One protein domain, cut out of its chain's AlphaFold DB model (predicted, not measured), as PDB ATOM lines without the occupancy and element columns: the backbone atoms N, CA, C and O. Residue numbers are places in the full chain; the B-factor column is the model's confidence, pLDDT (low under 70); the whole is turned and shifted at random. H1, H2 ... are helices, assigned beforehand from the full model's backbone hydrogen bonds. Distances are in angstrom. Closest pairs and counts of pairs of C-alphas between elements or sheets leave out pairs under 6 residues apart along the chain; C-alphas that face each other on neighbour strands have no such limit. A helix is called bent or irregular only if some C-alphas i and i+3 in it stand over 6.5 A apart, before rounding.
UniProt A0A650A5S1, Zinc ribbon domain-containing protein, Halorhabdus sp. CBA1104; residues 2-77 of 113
ATOM      1  N   ALA A   2     -46.039  10.625   0.022       65.81
ATOM      2  CA  ALA A   2     -45.906  12.066  -0.278       65.81
ATOM      3  C   ALA A   2     -46.894  12.993   0.471       65.81
ATOM      4  O   ALA A   2     -46.532  14.102   0.845       65.81
ATOM      5  N   LEU A   3     -48.116  12.524   0.752       84.12
ATOM      6  CA  LEU A   3     -49.142  13.308   1.453       84.12
ATOM      7  C   LEU A   3     -48.796  13.568   2.931       84.12
ATOM      8  O   LEU A   3     -49.092  14.636   3.453       84.12
ATOM      9  N   TRP A   4     -48.112  12.624   3.585       81.81
ATOM     10  CA  TRP A   4     -47.634  12.786   4.962       81.81
ATOM     11  C   TRP A   4     -46.456  13.763   5.031       81.81
ATOM     12  O   TRP A   4     -46.446  14.636   5.892       81.81
ATOM     13  N   PHE A   5     -45.525  13.691   4.072       76.31
ATOM     14  CA  PHE A   5     -44.430  14.659   3.954       76.31
ATOM     15  C   PHE A   5     -44.939  16.069   3.651       76.31
ATOM     16  O   PHE A   5     -44.498  17.021   4.288       76.31
ATOM     17  N   GLY A   6     -45.909  16.204   2.742       81.38
ATOM     18  CA  GLY A   6     -46.566  17.482   2.465       81.38
ATOM     19  C   GLY A   6     -47.265  18.046   3.702       81.38
ATOM     20  O   GLY A   6     -47.109  19.223   4.009       81.38
ATOM     21  N   PHE A   7     -47.960  17.198   4.466       84.69
ATOM     22  CA  PHE A   7     -48.590  17.606   5.718       84.69
ATOM     23  C   PHE A   7     -47.558  18.040   6.767       84.69
ATOM     24  O   PHE A   7     -47.713  19.104   7.346       84.69
ATOM     25  N   MET A   8     -46.476  17.284   6.974       83.38
ATOM     26  CA  MET A   8     -45.408  17.649   7.916       83.38
ATOM     27  C   MET A   8     -44.698  18.942   7.511       83.38
ATOM     28  O   MET A   8     -44.391  19.767   8.366       83.38
ATOM     29  N   PHE A   9     -44.467  19.136   6.211       81.31
ATOM     30  CA  PHE A   9     -43.834  20.335   5.684       81.31
ATOM     31  C   PHE A   9     -44.736  21.556   5.860       81.31
ATOM     32  O   PHE A   9     -44.299  22.549   6.430       81.31
ATOM     33  N   VAL A  10     -46.006  21.480   5.450       79.56
ATOM     34  CA  VAL A  10     -46.968  22.586   5.599       79.56
ATOM     35  C   VAL A  10     -47.242  22.869   7.072       79.56
ATOM     36  O   VAL A  10     -47.161  24.010   7.499       79.56
ATOM     37  N   PHE A  11     -47.510  21.846   7.877       78.94
ATOM     38  CA  PHE A  11     -47.830  22.013   9.291       78.94
ATOM     39  C   PHE A  11     -46.618  22.494  10.095       78.94
ATOM     40  O   PHE A  11     -46.747  23.400  10.910       78.94
ATOM     41  N   GLY A  12     -45.427  21.955   9.825       77.19
ATOM     42  CA  GLY A  12     -44.186  22.375  10.474       77.19
ATOM     43  C   GLY A  12     -43.771  23.792  10.086       77.19
ATOM     44  O   GLY A  12     -43.454  24.596  10.957       77.19
ATOM     45  N   THR A  13     -43.823  24.137   8.798       74.25
ATOM     46  CA  THR A  13     -43.478  25.495   8.348       74.25
ATOM     47  C   THR A  13     -44.512  26.519   8.801       74.25
ATOM     48  O   THR A  13     -44.128  27.542   9.353       74.25
ATOM     49  N   VAL A  14     -45.812  26.244   8.670       74.75
ATOM     50  CA  VAL A  14     -46.868  27.177   9.091       74.75
ATOM     51  C   VAL A  14     -46.857  27.368  10.606       74.75
ATOM     52  O   VAL A  14     -46.851  28.504  11.058       74.75
ATOM     53  N   LEU A  15     -46.786  26.308  11.418       74.75
ATOM     54  CA  LEU A  15     -46.814  26.475  12.877       74.75
ATOM     55  C   LEU A  15     -45.566  27.141  13.453       74.75
ATOM     56  O   LEU A  15     -45.659  27.768  14.504       74.75
ATOM     57  N   VAL A  16     -44.413  27.006  12.797       71.75
ATOM     58  CA  VAL A  16     -43.170  27.637  13.255       71.75
ATOM     59  C   VAL A  16     -43.058  29.069  12.740       71.75
ATOM     60  O   VAL A  16     -42.672  29.951  13.496       71.75
ATOM     61  N   VAL A  17     -43.416  29.331  11.482       68.56
ATOM     62  CA  VAL A  17     -43.214  30.641  10.842       68.56
ATOM     63  C   VAL A  17     -44.333  31.631  11.189       68.56
ATOM     64  O   VAL A  17     -44.040  32.792  11.460       68.56
ATOM     65  N   LEU A  18     -45.595  31.190  11.252       69.06
ATOM     66  CA  LEU A  18     -46.752  32.054  11.532       69.06
ATOM     67  C   LEU A  18     -46.692  32.807  12.884       69.06
ATOM     68  O   LEU A  18     -47.100  33.964  12.909       69.06
ATOM     69  N   PRO A  19     -46.194  32.240  14.006       66.75
ATOM     70  CA  PRO A  19     -46.051  32.994  15.257       66.75
ATOM     71  C   PRO A  19     -44.810  33.900  15.301       66.75
ATOM     72  O   PRO A  19     -44.732  34.772  16.165       66.75
ATOM     73  N   ILE A  20     -43.831  33.688  14.414       66.31
ATOM     74  CA  ILE A  20     -42.583  34.469  14.350       66.31
ATOM     75  C   ILE A  20     -42.745  35.674  13.414       66.31
ATOM     76  O   ILE A  20     -42.136  36.720  13.634       66.31
ATOM     77  N   VAL A  21     -43.568  35.531  12.375       64.75
ATOM     78  CA  VAL A  21     -43.771  36.534  11.328       64.75
ATOM     79  C   VAL A  21     -45.081  37.289  11.594       64.75
ATOM     80  O   VAL A  21     -46.157  36.726  11.389       64.75
ATOM     81  N   PRO A  22     -45.037  38.553  12.061       62.78
ATOM     82  CA  PRO A  22     -46.247  39.332  12.309       62.78
ATOM     83  C   PRO A  22     -47.014  39.557  11.000       62.78
ATOM     84  O   PRO A  22     -46.411  39.861   9.969       62.78
ATOM     85  N   ALA A  23     -48.344  39.432  11.043       59.50
ATOM     86  CA  ALA A  23     -49.232  39.487   9.873       59.50
ATOM     87  C   ALA A  23     -49.117  40.787   9.046       59.50
ATOM     88  O   ALA A  23     -49.496  40.821   7.879       59.50
ATOM     89  N   GLU A  24     -48.518  41.825   9.624       57.59
ATOM     90  CA  GLU A  24     -48.227  43.113   8.985       57.59
ATOM     91  C   GLU A  24     -47.115  43.034   7.918       57.59
ATOM     92  O   GLU A  24     -46.897  43.985   7.172       57.59
ATOM     93  N   THR A  25     -46.374  41.921   7.865       57.69
ATOM     94  CA  THR A  25     -45.228  41.723   6.960       57.69
ATOM     95  C   THR A  25     -45.579  40.993   5.668       57.69
ATOM     96  O   THR A  25     -44.685  40.805   4.852       57.69
ATOM     97  N   PHE A  26     -46.838  40.595   5.448       56.56
ATOM     98  CA  PHE A  26     -47.268  40.044   4.160       56.56
ATOM     99  C   PHE A  26     -47.408  41.188   3.144       56.56
ATOM    100  O   PHE A  26     -48.383  41.943   3.213       56.56
ATOM    101  N   PRO A  27     -46.457  41.359   2.207       53.75
ATOM    102  CA  PRO A  27     -46.524  42.463   1.269       53.75
ATOM    103  C   PRO A  27     -47.653  42.194   0.269       53.75
ATOM    104  O   PRO A  27     -47.811  41.074  -0.221       53.75
ATOM    105  N   GLN A  28     -48.427  43.225  -0.076       58.28
ATOM    106  CA  GLN A  28     -49.437  43.130  -1.143       58.28
ATOM    107  C   GLN A  28     -48.814  42.961  -2.543       58.28
ATOM    108  O   GLN A  28     -49.519  42.740  -3.524       58.28
ATOM    109  N   GLU A  29     -47.486  43.001  -2.624       54.00
ATOM    110  CA  GLU A  29     -46.691  42.842  -3.827       54.00
ATOM    111  C   GLU A  29     -45.526  41.882  -3.554       54.00
ATOM    112  O   GLU A  29     -44.498  42.233  -2.974       54.00
ATOM    113  N   PHE A  30     -45.693  40.627  -3.979       60.41
ATOM    114  CA  PHE A  30     -44.589  39.681  -4.128       60.41
ATOM    115  C   PHE A  30     -43.694  40.158  -5.278       60.41
ATOM    116  O   PHE A  30     -43.802  39.695  -6.412       60.41
ATOM    117  N   SER A  31     -42.842  41.139  -4.992       70.38
ATOM    118  CA  SER A  31     -41.841  41.635  -5.928       70.38
ATOM    119  C   SER A  31     -40.543  40.843  -5.786       70.38
ATOM    120  O   SER A  31     -40.059  40.590  -4.681       70.38
ATOM    121  N   VAL A  32     -39.960  40.473  -6.928       73.38
ATOM    122  CA  VAL A  32     -38.654  39.806  -7.009       73.38
ATOM    123  C   VAL A  32     -37.559  40.686  -6.391       73.38
ATOM    124  O   VAL A  32     -36.663  40.169  -5.725       73.38
ATOM    125  N   ASP A  33     -37.671  42.011  -6.516       77.06
ATOM    126  CA  ASP A  33     -36.720  42.960  -5.928       77.06
ATOM    127  C   ASP A  33     -36.780  42.964  -4.396       77.06
ATOM    128  O   ASP A  33     -35.741  42.914  -3.744       77.06
ATOM    129  N   ALA A  34     -37.982  42.910  -3.808       72.31
ATOM    130  CA  ALA A  34     -38.153  42.824  -2.355       72.31
ATOM    131  C   ALA A  34     -37.559  41.525  -1.780       72.31
ATOM    132  O   ALA A  34     -36.979  41.523  -0.692       72.31
ATOM    133  N   PHE A  35     -37.641  40.422  -2.531       76.62
ATOM    134  CA  PHE A  35     -36.998  39.163  -2.158       76.62
ATOM    135  C   PHE A  35     -35.465  39.259  -2.195       76.62
ATOM    136  O   PHE A  35     -34.794  38.765  -1.285       76.62
ATOM    137  N   PHE A  36     -34.897  39.911  -3.214       79.88
ATOM    138  CA  PHE A  36     -33.451  40.126  -3.296       79.88
ATOM    139  C   PHE A  36     -32.935  41.097  -2.226       79.88
ATOM    140  O   PHE A  36     -31.852  40.872  -1.680       79.88
ATOM    141  N   GLU A  37     -33.706  42.130  -1.880       77.56
ATOM    142  CA  GLU A  37     -33.411  43.048  -0.772       77.56
ATOM    143  C   GLU A  37     -33.354  42.281   0.560       77.56
ATOM    144  O   GLU A  37     -32.377  42.373   1.307       77.56
ATOM    145  N   PHE A  38     -34.357  41.429   0.809       73.81
ATOM    146  CA  PHE A  38     -34.401  40.565   1.985       73.81
ATOM    147  C   PHE A  38     -33.197  39.618   2.032       73.81
ATOM    148  O   PHE A  38     -32.522  39.566   3.058       73.81
ATOM    149  N   GLN A  39     -32.868  38.953   0.911       76.81
ATOM    150  CA  GLN A  39     -31.697  38.069   0.769       76.81
ATOM    151  C   GLN A  39     -30.367  38.757   1.112       76.81
ATOM    152  O   GLN A  39     -29.475  38.121   1.668       76.81
ATOM    153  N   ARG A  40     -30.219  40.051   0.805       76.62
ATOM    154  CA  ARG A  40     -29.000  40.814   1.128       76.62
ATOM    155  C   ARG A  40     -28.899  41.209   2.598       76.62
ATOM    156  O   ARG A  40     -27.801  41.485   3.068       76.62
ATOM    157  N   SER A  41     -30.022  41.248   3.310       80.31
ATOM    158  CA  SER A  41     -30.073  41.669   4.714       80.31
ATOM    159  C   SER A  41     -29.844  40.539   5.721       80.31
ATOM    160  O   SER A  41     -29.861  40.793   6.927       80.31
ATOM    161  N   LEU A  42     -29.645  39.293   5.265       78.50
ATOM    162  CA  LEU A  42     -29.521  38.172   6.191       78.50
ATOM    163  C   LEU A  42     -28.264  38.298   7.065       78.50
ATOM    164  O   LEU A  42     -27.169  38.557   6.564       78.50
ATOM    165  N   PRO A  43     -28.400  38.080   8.383       78.62
ATOM    166  CA  PRO A  43     -27.258  38.057   9.277       78.62
ATOM    167  C   PRO A  43     -26.378  36.837   8.979       78.62
ATOM    168  O   PRO A  43     -26.877  35.762   8.642       78.62
ATOM    169  N   ALA A  44     -25.067  36.978   9.191       80.69
ATOM    170  CA  ALA A  44     -24.070  35.936   8.914       80.69
ATOM    171  C   ALA A  44     -24.357  34.585   9.609       80.69
ATOM    172  O   ALA A  44     -23.899  33.537   9.157       80.69
ATOM    173  N   SER A  45     -25.145  34.584  10.688       75.88
ATOM    174  CA  SER A  45     -25.624  33.363  11.342       75.88
ATOM    175  C   SER A  45     -26.477  32.483  10.422       75.88
ATOM    176  O   SER A  45     -26.369  31.257  10.483       75.88
ATOM    177  N   VAL A  46     -27.294  33.079   9.547       82.44
ATOM    178  CA  VAL A  46     -28.147  32.331   8.613       82.44
ATOM    179  C   VAL A  46     -27.341  31.796   7.434       82.44
ATOM    180  O   VAL A  46     -27.613  30.686   6.983       82.44
ATOM    181  N   ASP A  47     -26.306  32.508   6.988       84.25
ATOM    182  CA  ASP A  47     -25.391  31.985   5.968       84.25
ATOM    183  C   ASP A  47     -24.680  30.722   6.455       84.25
ATOM    184  O   ASP A  47     -24.648  29.719   5.745       84.25
ATOM    185  N   ILE A  48     -24.174  30.721   7.693       87.00
ATOM    186  CA  ILE A  48     -23.532  29.535   8.279       87.00
ATOM    187  C   ILE A  48     -24.528  28.370   8.352       87.00
ATOM    188  O   ILE A  48     -24.200  27.254   7.949       87.00
ATOM    189  N   ALA A  49     -25.753  28.626   8.819       86.81
ATOM    190  CA  ALA A  49     -26.799  27.608   8.872       86.81
ATOM    191  C   ALA A  49     -27.144  27.066   7.474       86.81
ATOM    192  O   ALA A  49     -27.265  25.854   7.300       86.81
ATOM    193  N   ARG A  50     -27.241  27.937   6.463       87.62
ATOM    194  CA  ARG A  50     -27.484  27.557   5.064       87.62
ATOM    195  C   ARG A  50     -26.382  26.642   4.543       87.62
ATOM    196  O   ARG A  50     -26.687  25.574   4.017       87.62
ATOM    197  N   TRP A  51     -25.122  27.026   4.728       92.25
ATOM    198  CA  TRP A  51     -23.978  26.217   4.309       92.25
ATOM    199  C   TRP A  51     -23.932  24.867   5.024       92.25
ATOM    200  O   TRP A  51     -23.692  23.850   4.376       92.25
ATOM    201  N   LEU A  52     -24.227  24.828   6.326       93.62
ATOM    202  CA  LEU A  52     -24.294  23.584   7.095       93.62
ATOM    203  C   LEU A  52     -25.382  22.649   6.575       93.62
ATOM    204  O   LEU A  52     -25.109  21.477   6.330       93.62
ATOM    205  N   VAL A  53     -26.599  23.160   6.374       93.00
ATOM    206  CA  VAL A  53     -27.721  22.359   5.868       93.00
ATOM    207  C   VAL A  53     -27.416  21.832   4.467       93.00
ATOM    208  O   VAL A  53     -27.584  20.641   4.215       93.00
ATOM    209  N   THR A  54     -26.913  22.678   3.564       93.06
ATOM    210  CA  THR A  54     -26.510  22.238   2.219       93.06
ATOM    211  C   THR A  54     -25.402  21.186   2.278       93.06
ATOM    212  O   THR A  54     -25.482  20.181   1.574       93.06
ATOM    213  N   GLY A  55     -24.402  21.372   3.143       95.38
ATOM    214  CA  GLY A  55     -23.324  20.406   3.343       95.38
ATOM    215  C   GLY A  55     -23.821  19.060   3.875       95.38
ATOM    216  O   GLY A  55     -23.413  18.018   3.367       95.38
ATOM    217  N   LEU A  56     -24.740  19.066   4.842       94.44
ATOM    218  CA  LEU A  56     -25.357  17.858   5.399       94.44
ATOM    219  C   LEU A  56     -26.146  17.084   4.338       94.44
ATOM    220  O   LEU A  56     -25.955  15.878   4.213       94.44
ATOM    221  N   ILE A  57     -26.960  17.773   3.533       93.94
ATOM    222  CA  ILE A  57     -27.722  17.149   2.437       93.94
ATOM    223  C   ILE A  57     -26.775  16.540   1.395       93.94
ATOM    224  O   ILE A  57     -26.965  15.403   0.970       93.94
ATOM    225  N   ALA A  58     -25.732  17.276   1.000       94.38
ATOM    226  CA  ALA A  58     -24.742  16.775   0.051       94.38
ATOM    227  C   ALA A  58     -23.972  15.566   0.607       94.38
ATOM    228  O   ALA A  58     -23.669  14.635  -0.134       94.38
ATOM    229  N   THR A  59     -23.682  15.565   1.909       95.25
ATOM    230  CA  THR A  59     -22.999  14.457   2.587       95.25
ATOM    231  C   THR A  59     -23.875  13.211   2.629       95.25
ATOM    232  O   THR A  59     -23.390  12.136   2.296       95.25
ATOM    233  N   ASP A  60     -25.153  13.347   2.981       92.88
ATOM    234  CA  ASP A  60     -26.115  12.238   2.982       92.88
ATOM    235  C   ASP A  60     -26.233  11.599   1.588       92.88
ATOM    236  O   ASP A  60     -25.996  10.401   1.425       92.88
ATOM    237  N   ALA A  61     -26.438  12.421   0.553       92.56
ATOM    238  CA  ALA A  61     -26.475  11.957  -0.833       92.56
ATOM    239  C   ALA A  61     -25.161  11.277  -1.263       92.56
ATOM    240  O   ALA A  61     -25.180  10.266  -1.965       92.56
ATOM    241  N   PHE A  62     -24.011  11.801  -0.827       92.88
ATOM    242  CA  PHE A  62     -22.707  11.206  -1.113       92.88
ATOM    243  C   PHE A  62     -22.515   9.849  -0.424       92.88
ATOM    244  O   PHE A  62     -21.955   8.936  -1.030       92.88
ATOM    245  N   VAL A  63     -22.980   9.697   0.819       93.62
ATOM    246  CA  VAL A  63     -22.932   8.423   1.552       93.62
ATOM    247  C   VAL A  63     -23.790   7.374   0.852       93.62
ATOM    248  O   VAL A  63     -23.304   6.269   0.615       93.62
ATOM    249  N   ILE A  64     -25.014   7.730   0.451       89.69
ATOM    250  CA  ILE A  64     -25.916   6.829  -0.281       89.69
ATOM    251  C   ILE A  64     -25.287   6.409  -1.616       89.69
ATOM    252  O   ILE A  64     -25.159   5.216  -1.888       89.69
ATOM    253  N   ALA A  65     -24.782   7.363  -2.404       88.06
ATOM    254  CA  ALA A  65     -24.125   7.070  -3.680       88.06
ATOM    255  C   ALA A  65     -22.884   6.168  -3.515       88.06
ATOM    256  O   ALA A  65     -22.623   5.280  -4.332       88.06
ATOM    257  N   ARG A  66     -22.107   6.369  -2.442       86.38
ATOM    258  CA  ARG A  66     -20.961   5.513  -2.102       86.38
ATOM    259  C   ARG A  66     -21.388   4.107  -1.702       86.38
ATOM    260  O   ARG A  66     -20.677   3.165  -2.042       86.38
ATOM    261  N   GLN A  67     -22.503   3.964  -0.993       85.50
ATOM    262  CA  GLN A  67     -23.034   2.664  -0.612       85.50
ATOM    263  C   GLN A  67     -23.528   1.895  -1.838       85.50
ATOM    264  O   GLN A  67     -23.135   0.749  -2.007       85.50
ATOM    265  N   GLU A  68     -24.275   2.533  -2.740       78.19
ATOM    266  CA  GLU A  68     -24.709   1.912  -4.000       78.19
ATOM    267  C   GLU A  68     -23.521   1.477  -4.860       78.19
ATOM    268  O   GLU A  68     -23.487   0.344  -5.324       78.19
ATOM    269  N   THR A  69     -22.498   2.329  -4.997       74.00
ATOM    270  CA  THR A  69     -21.249   1.957  -5.688       74.00
ATOM    271  C   THR A  69     -20.609   0.727  -5.038       74.00
ATOM    272  O   THR A  69     -20.073  -0.143  -5.717       74.00
ATOM    273  N   HIS A  70     -20.651   0.644  -3.708       74.56
ATOM    274  CA  HIS A  70     -20.065  -0.460  -2.968       74.56
ATOM    275  C   HIS A  70     -20.859  -1.767  -3.145       74.56
ATOM    276  O   HIS A  70     -20.253  -2.812  -3.380       74.56
ATOM    277  N   GLU A  71     -22.189  -1.724  -3.067       75.50
ATOM    278  CA  GLU A  71     -23.059  -2.876  -3.346       75.50
ATOM    279  C   GLU A  71     -22.909  -3.334  -4.804       75.50
ATOM    280  O   GLU A  71     -22.722  -4.520  -5.057       75.50
ATOM    281  N   GLN A  72     -22.845  -2.398  -5.756       74.38
ATOM    282  CA  GLN A  72     -22.589  -2.698  -7.168       74.38
ATOM    283  C   GLN A  72     -21.254  -3.414  -7.381       74.38
ATOM    284  O   GLN A  72     -21.202  -4.328  -8.191       74.38
ATOM    285  N   THR A  73     -20.187  -3.054  -6.653       72.94
ATOM    286  CA  THR A  73     -18.898  -3.774  -6.750       72.94
ATOM    287  C   THR A  73     -18.932  -5.183  -6.160       72.94
ATOM    288  O   THR A  73     -18.105  -6.016  -6.518       72.94
ATOM    289  N   VAL A  74     -19.860  -5.459  -5.242       73.69
ATOM    290  CA  VAL A  74     -20.071  -6.807  -4.700       73.69
ATOM    291  C   VAL A  74     -20.924  -7.628  -5.667       73.69
ATOM    292  O   VAL A  74     -20.568  -8.759  -5.981       73.69
ATOM    293  N   GLU A  75     -22.004  -7.047  -6.199       71.75
ATOM    294  CA  GLU A  75     -22.877  -7.688  -7.192       71.75
ATOM    295  C   GLU A  75     -22.151  -7.957  -8.520       71.75
ATOM    296  O   GLU A  75     -22.330  -9.012  -9.122       71.75
ATOM    297  N   SER A  76     -21.270  -7.046  -8.949       72.81
ATOM    298  CA  SER A  76     -20.438  -7.216 -10.146       72.81
ATOM    299  C   SER A  76     -19.316  -8.245  -9.979       72.81
ATOM    300  O   SER A  76     -18.553  -8.462 -10.918       72.81
ATOM    301  N   GLY A  77     -19.177  -8.853  -8.796       75.50
ATOM    302  CA  GLY A  77     -18.132  -9.832  -8.502       75.50
ATOM    303  C   GLY A  77     -16.741  -9.228  -8.283       75.50
ATOM    304  O   GLY A  77     -15.791  -9.971  -8.062       75.50
TER     305      GLY A  77
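This is residues 2 to 77 of the 113 residues of the protein "Zinc ribbon domain-containing protein" of Halorhabdus sp. CBA1104 (UniProt A0A650A5S1). One long helix, H3, makes the length of an open, U-shaped trace with an empty middle; at the end of H3 where it begins, the short helix H2 turns off as a corner piece, and a long unnamed stretch, residues 18 to 31, leads from there to H1, the other, shorter arm of the U. The three helices are strung along the chain with no contact between any two of them, and residues 2 to 77 stand free. The printed part has 76 residues with three named helices, in the order H1, H2, H3, and no named strand; its class is all helix. The whole is extended, with a radius of gyration of the C-alphas of 19.6 A and spans of 63 by 31 by 21 A.

H3, residues 44 to 75, has its centre at (-24.171, 13.901, 1.389), and along it y falls, with N-to-C direction (0.11, -0.93, -0.36). A tight link of 3 residues, 41 to 43, joins it to H2, residues 32 to 40, whose centre is at (-34.721, 40.819, -1.960) and whose direction is (0.72, -0.12, 0.69). H2 and H3 are apart, with no C-alpha of the one within 8 A of the other. H1, residues 2 to 17, has its centre at (-45.877, 20.643, 6.978), and along it y rises, with direction (0.14, 0.83, 0.53). H1 and H3 are apart by the same measure. H1 and H2 are apart too, and a long link of 14 residues joins them. In H1, H2 and H3 every O i to N i+4 pair is within hydrogen-bond range.

H3 begins at Ala 44, C-alpha (-24.070, 35.936, 8.914), and ends at Glu 75, C-alpha (-22.877, -7.688, -7.192), a length of 46.5 A over 32 residues. H2 runs from Val 32 to Arg 40, 9 residues. H1 runs from Ala 2, C-alpha (-45.906, 12.066, -0.278), to Val 17, 16 residues and 21.8 A. No helix is bent.

The two C-alphas farthest apart are those of Glu 24 and Gly 77, 63.4 A, and the first and last printed C-alphas, of Ala 2 and Gly 77, are 36.3 A apart. The outline is only just a rod. The printed part has no cut. The link from H1 to H2 is long, and its C-alphas lie 18 to 25 A from the mean of all C-alphas. The mean pLDDT of the printed part is 77.8; 15 residues are under 70, namely residue 2 and residues 17 to 30, while the mean over H3 is 86.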